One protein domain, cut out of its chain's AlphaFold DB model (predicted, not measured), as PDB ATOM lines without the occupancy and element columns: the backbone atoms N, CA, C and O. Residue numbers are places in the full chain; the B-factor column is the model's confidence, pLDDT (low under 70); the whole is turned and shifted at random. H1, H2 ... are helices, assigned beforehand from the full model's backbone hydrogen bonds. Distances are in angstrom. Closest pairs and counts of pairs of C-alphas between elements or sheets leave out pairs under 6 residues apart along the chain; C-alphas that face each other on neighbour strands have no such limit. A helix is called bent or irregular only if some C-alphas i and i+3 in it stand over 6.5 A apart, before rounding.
ATOM      1  N   LEU A  80       9.367  33.376  21.065       80.81
ATOM      2  CA  LEU A  80       9.699  32.060  21.624       80.81
ATOM      3  C   LEU A  80       9.776  30.982  20.531       80.81
ATOM      4  O   LEU A  80      10.663  30.137  20.568       80.81
ATOM      5  N   PHE A  81       8.872  31.033  19.550       78.69
ATOM      6  CA  PHE A  81       8.833  30.079  18.442       78.69
ATOM      7  C   PHE A  81      10.118  30.094  17.608       78.69
ATOM      8  O   PHE A  81      10.640  29.036  17.270       78.69
ATOM      9  N   ASP A  82      10.671  31.281  17.354       79.31
ATOM     10  CA  ASP A  82      11.922  31.427  16.607       79.31
ATOM     11  C   ASP A  82      13.091  30.811  17.352       79.31
ATOM     12  O   ASP A  82      13.859  30.054  16.769       79.31
ATOM     13  N   ARG A  83      13.159  31.027  18.667       77.06
ATOM     14  CA  ARG A  83      14.182  30.396  19.507       77.06
ATOM     15  C   ARG A  83      14.078  28.875  19.502       77.06
ATOM     16  O   ARG A  83      15.104  28.203  19.489       77.06
ATOM     17  N   ILE A  84      12.858  28.333  19.518       79.56
ATOM     18  CA  ILE A  84      12.630  26.883  19.452       79.56
ATOM     19  C   ILE A  84      13.148  26.329  18.118       79.56
ATOM     20  O   ILE A  84      13.830  25.305  18.116       79.56
ATOM     21  N   ILE A  85      12.865  27.008  17.001       79.88
ATOM     22  CA  ILE A  85      13.337  26.600  15.670       79.88
ATOM     23  C   ILE A  85      14.861  26.711  15.566       79.88
ATOM     24  O   ILE A  85      15.512  25.759  15.142       79.88
ATOM     25  N   GLU A  86      15.437  27.849  15.956       80.75
ATOM     26  CA  GLU A  86      16.873  28.130  15.835       80.75
ATOM     27  C   GLU A  86      17.735  27.168  16.658       80.75
ATOM     28  O   GLU A  86      18.827  26.800  16.230       80.75
ATOM     29  N   GLN A  87      17.254  26.734  17.827       75.56
ATOM     30  CA  GLN A  87      17.994  25.797  18.673       75.56
ATOM     31  C   GLN A  87      18.021  24.368  18.115       75.56
ATOM     32  O   GLN A  87      18.875  23.587  18.533       75.56
ATOM     33  N   GLY A  88      17.110  23.997  17.203       70.38
ATOM     34  CA  GLY A  88      16.997  22.657  16.603       70.38
ATOM     35  C   GLY A  88      16.564  21.542  17.570       70.38
ATOM     36  O   GLY A  88      15.856  20.620  17.175       70.38
ATOM     37  N   HIS A  89      16.937  21.641  18.847       76.31
ATOM     38  CA  HIS A  89      16.530  20.765  19.935       76.31
ATOM     39  C   HIS A  89      16.100  21.601  21.146       76.31
ATOM     40  O   HIS A  89      16.917  22.246  21.806       76.31
ATOM     41  N   PHE A  90      14.811  21.549  21.477       81.75
ATOM     42  CA  PHE A  90      14.242  22.212  22.647       81.75
ATOM     43  C   PHE A  90      13.945  21.162  23.723       81.75
ATOM     44  O   PHE A  90      13.033  20.353  23.571       81.75
ATOM     45  N   SER A  91      14.764  21.122  24.777       89.06
ATOM     46  CA  SER A  91      14.664  20.087  25.814       89.06
ATOM     47  C   SER A  91      13.381  20.214  26.636       89.06
ATOM     48  O   SER A  91      12.849  21.311  26.816       89.06
ATOM     49  N   GLU A  92      12.928  19.103  27.224       91.62
ATOM     50  CA  GLU A  92      11.797  19.111  28.161       91.62
ATOM     51  C   GLU A  92      12.020  20.071  29.333       91.62
ATOM     52  O   GLU A  92      11.086  20.732  29.771       91.62
ATOM     53  N   ASN A  93      13.263  20.214  29.803       92.06
ATOM     54  CA  ASN A  93      13.593  21.154  30.871       92.06
ATOM     55  C   ASN A  93      13.372  22.616  30.435       92.06
ATOM     56  O   ASN A  93      12.751  23.398  31.155       92.06
ATOM     57  N   ASN A  94      13.804  22.981  29.221       88.44
ATOM     58  CA  ASN A  94      13.546  24.316  28.672       88.44
ATOM     59  C   ASN A  94      12.041  24.546  28.464       88.44
ATOM     60  O   ASN A  94      11.527  25.618  28.787       88.44
ATOM     61  N   ALA A  95      11.321  23.527  27.984       89.19
ATOM     62  CA  ALA A  95       9.875  23.585  27.816       89.19
ATOM     63  C   ALA A  95       9.143  23.766  29.149       89.19
ATOM     64  O   ALA A  95       8.281  24.639  29.252       89.19
ATOM     65  N   ALA A  96       9.521  23.008  30.179       93.06
ATOM     66  CA  ALA A  96       8.966  23.117  31.520       93.06
ATOM     67  C   ALA A  96       9.206  24.509  32.116       93.06
ATOM     68  O   ALA A  96       8.293  25.084  32.707       93.06
ATOM     69  N   HIS A  97      10.391  25.093  31.906       91.25
ATOM     70  CA  HIS A  97      10.688  26.450  32.360       91.25
ATOM     71  C   HIS A  97       9.789  27.501  31.688       91.25
ATOM     72  O   HIS A  97       9.142  28.295  32.375       91.25
ATOM     73  N   CYS A  98       9.683  27.482  30.353       90.00
ATOM     74  CA  CYS A  98       8.809  28.399  29.613       90.00
ATOM     75  C   CYS A  98       7.331  28.207  29.979       90.00
ATOM     76  O   CYS A  98       6.595  29.178  30.161       90.00
ATOM     77  N   PHE A  99       6.891  26.955  30.110       91.69
ATOM     78  CA  PHE A  99       5.520  26.642  30.488       91.69
ATOM     79  C   PHE A  99       5.213  27.085  31.922       91.69
ATOM     80  O   PHE A  99       4.128  27.602  32.177       91.69
ATOM     81  N   GLY A 100       6.177  26.979  32.840       95.56
ATOM     82  CA  GLY A 100       6.064  27.506  34.199       95.56
ATOM     83  C   GLY A 100       5.749  29.004  34.214       95.56
ATOM     84  O   GLY A 100       4.757  29.404  34.818       95.56
ATOM     85  N   GLN A 101       6.518  29.814  33.479       94.50
ATOM     86  CA  GLN A 101       6.280  31.262  33.336       94.50
ATOM     87  C   GLN A 101       4.906  31.587  32.729       94.50
ATOM     88  O   GLN A 101       4.257  32.573  33.082       94.50
ATOM     89  N   LEU A 102       4.443  30.759  31.794       94.56
ATOM     90  CA  LEU A 102       3.122  30.916  31.201       94.56
ATOM     91  C   LEU A 102       2.007  30.606  32.213       94.56
ATOM     92  O   LEU A 102       1.029  31.350  32.311       94.56
ATOM     93  N   VAL A 103       2.147  29.524  32.977       96.31
ATOM     94  CA  VAL A 103       1.161  29.116  33.986       96.31
ATOM     95  C   VAL A 103       1.072  30.142  35.113       96.31
ATOM     96  O   VAL A 103      -0.042  30.446  35.543       96.31
ATOM     97  N   THR A 104       2.188  30.733  35.558       97.56
ATOM     98  CA  THR A 104       2.155  31.806  36.570       97.56
ATOM     99  C   THR A 104       1.375  33.024  36.068       97.56
ATOM    100  O   THR A 104       0.470  33.495  36.763       97.56
ATOM    101  N   ALA A 105       1.622  33.468  34.829       96.81
ATOM    102  CA  ALA A 105       0.870  34.555  34.196       96.81
ATOM    103  C   ALA A 105      -0.633  34.251  34.079       96.81
ATOM    104  O   ALA A 105      -1.470  35.092  34.417       96.81
ATOM    105  N   LEU A 106      -1.000  33.052  33.615       96.94
ATOM    106  CA  LEU A 106      -2.403  32.655  33.474       96.94
ATOM    107  C   LEU A 106      -3.104  32.553  34.826       96.94
ATOM    108  O   LEU A 106      -4.226  33.034  34.966       96.94
ATOM    109  N   ASN A 107      -2.443  31.975  35.828       97.88
ATOM    110  CA  ASN A 107      -2.976  31.902  37.181       97.88
ATOM    111  C   ASN A 107      -3.258  33.305  37.740       97.88
ATOM    112  O   ASN A 107      -4.347  33.547  38.259       97.88
ATOM    113  N   TYR A 108      -2.335  34.254  37.553       98.06
ATOM    114  CA  TYR A 108      -2.549  35.653  37.926       98.06
ATOM    115  C   TYR A 108      -3.782  36.267  37.234       98.06
ATOM    116  O   TYR A 108      -4.613  36.906  37.884       98.06
ATOM    117  N   LEU A 109      -3.941  36.057  35.921       97.31
ATOM    118  CA  LEU A 109      -5.108  36.553  35.179       97.31
ATOM    119  C   LEU A 109      -6.413  35.924  35.683       97.31
ATOM    120  O   LEU A 109      -7.399  36.633  35.902       97.31
ATOM    121  N   HIS A 110      -6.415  34.613  35.925       97.75
ATOM    122  CA  HIS A 110      -7.588  33.883  36.400       97.75
ATOM    123  C   HIS A 110      -8.007  34.305  37.815       97.75
ATOM    124  O   HIS A 110      -9.201  34.462  38.068       97.75
ATOM    125  N   GLN A 111      -7.060  34.599  38.713       97.38
ATOM    126  CA  GLN A 111      -7.361  35.177  40.032       97.38
ATOM    127  C   GLN A 111      -8.077  36.534  39.933       97.38
ATOM    128  O   GLN A 111      -8.864  36.893  40.806       97.38
ATOM    129  N   LYS A 112      -7.858  37.268  38.837       96.38
ATOM    130  CA  LYS A 112      -8.542  38.528  38.514       96.38
ATOM    131  C   LYS A 112      -9.793  38.353  37.649       96.38
ATOM    132  O   LYS A 112     -10.324  39.347  37.164       96.38
ATOM    133  N   GLN A 113     -10.271  37.120  37.458       96.12
ATOM    134  CA  GLN A 113     -11.429  36.798  36.614       96.12
ATOM    135  C   GLN A 113     -11.250  37.228  35.143       96.12
ATOM    136  O   GLN A 113     -12.212  37.549  34.445       96.12
ATOM    137  N   ILE A 114     -10.006  37.234  34.649       95.69
ATOM    138  CA  ILE A 114      -9.669  37.562  33.260       95.69
ATOM    139  C   ILE A 114      -9.288  36.278  32.527       95.69
ATOM    140  O   ILE A 114      -8.338  35.602  32.903       95.69
ATOM    141  N   VAL A 115      -9.982  35.978  31.428       94.38
ATOM    142  CA  VAL A 115      -9.615  34.888  30.513       94.38
ATOM    143  C   VAL A 115      -8.946  35.487  29.276       94.38
ATOM    144  O   VAL A 115      -9.552  36.313  28.593       94.38
ATOM    145  N   HIS A 116      -7.715  35.059  28.963       93.12
ATOM    146  CA  HIS A 116      -6.942  35.598  27.831       93.12
ATOM    147  C   HIS A 116      -7.597  35.310  26.464       93.12
ATOM    148  O   HIS A 116      -7.659  36.184  25.606       93.12
ATOM    149  N   ARG A 117      -8.133  34.094  26.271       89.50
ATOM    150  CA  ARG A 117      -8.867  33.605  25.076       89.50
ATOM    151  C   ARG A 117      -8.111  33.531  23.740       89.50
ATOM    152  O   ARG A 117      -8.613  32.871  22.843       89.50
ATOM    153  N   ASP A 118      -6.932  34.132  23.602       86.88
ATOM    154  CA  ASP A 118      -6.093  34.010  22.392       86.88
ATOM    155  C   ASP A 118      -4.654  33.599  22.738       86.88
ATOM    156  O   ASP A 118      -3.683  34.247  22.356       86.88
ATOM    157  N   LEU A 119      -4.508  32.568  23.577       86.06
ATOM    158  CA  LEU A 119      -3.191  32.069  23.965       86.06
ATOM    159  C   LEU A 119      -2.616  31.168  22.866       86.06
ATOM    160  O   LEU A 119      -3.190  30.129  22.548       86.06
ATOM    161  N   LYS A 120      -1.469  31.561  22.311       81.31
ATOM    162  CA  LYS A 120      -0.779  30.840  21.236       81.31
ATOM    163  C   LYS A 120       0.712  31.160  21.235       81.31
ATOM    164  O   LYS A 120       1.112  32.256  21.609       81.31
ATOM    165  N   VAL A 121       1.515  30.223  20.741       69.69
ATOM    166  CA  VAL A 121       2.974  30.376  20.559       69.69
ATOM    167  C   VAL A 121       3.299  31.023  19.196       69.69
ATOM    168  O   VAL A 121       4.441  31.065  18.771       69.69
ATOM    169  N   SER A 122       2.280  31.470  18.456       60.03
ATOM    170  CA  SER A 122       2.307  31.536  16.991       60.03
ATOM    171  C   SER A 122       3.271  32.557  16.380       60.03
ATOM    172  O   SER A 122       3.230  33.723  16.770       60.03
ATOM    173  N   LYS A 123       3.876  32.155  15.254       50.09
ATOM    174  CA  LYS A 123       3.907  32.954  14.017       50.09
ATOM    175  C   LYS A 123       2.630  32.699  13.208       50.09
ATOM    176  O   LYS A 123       2.211  31.548  13.087       50.09
ATOM    177  N   LYS A 124       1.991  33.756  12.706       39.31
ATOM    178  CA  LYS A 124       0.978  33.662  11.641       39.31
ATOM    179  C   LYS A 124       1.660  33.859  10.297       39.31
ATOM    180  O   LYS A 124       2.555  34.729  10.254       39.31
TER     181      LYS A 124
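This is residues 80 to 124 of the 124 residues of the protein "Protein kinase domain-containing protein" of Reticulomyxa filosa (UniProt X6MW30). The model is a flat, open frame around a loose middle: the short helix H1 lies at one end, the long helix H2 makes one long side, and the stretch after H2, residues 112 to 124, folds back along the other side toward H1. H1 and H2 run in nearly opposite directions. The printed part has 45 residues with two named helices, H1 then H2, and no named strand; the class is all helix. The whole is loose, with a radius of gyration of the C-alphas of 12.7 A, and the C-alphas span 38 by 26 by 9 A.

H1, residues 80 to 87, begins at C-alpha 80 at (9.699, 32.060, 21.624) and measures 10.8 A from first to last C-alpha. H2, residues 92 to 111, begins at C-alpha 92 at (11.797, 19.111, 28.161), ends at C-alpha 111 at (-7.361, 35.177, 40.032) and measures 27.7 A. Residues 112 to 124 hold no named element.

A tight link of 4 residues joins H1 to H2. H1 and H2 are apart, with no C-alpha of the one within 8 A of the other. Neither helix is bent. In H1 and H2 every O i to N i+4 pair is within hydrogen-bond range. Residues 85 to 93, of which 85 to 87 belong to H1, stand free. Residues 108 to 113, of which 108 to 111 belong to H2, also stand free.

The two C-alphas farthest apart are those of Gly 88 and Gln 113, at 37.5 A. The C-alphas of Leu 80 and Lys 124, the first and last printed, are 13.4 A apart. The printed part has no cut, and Lys 124 is the chain's last residue. The mean pLDDT of the printed part is 86.1; residues 121 to 124 are under 70.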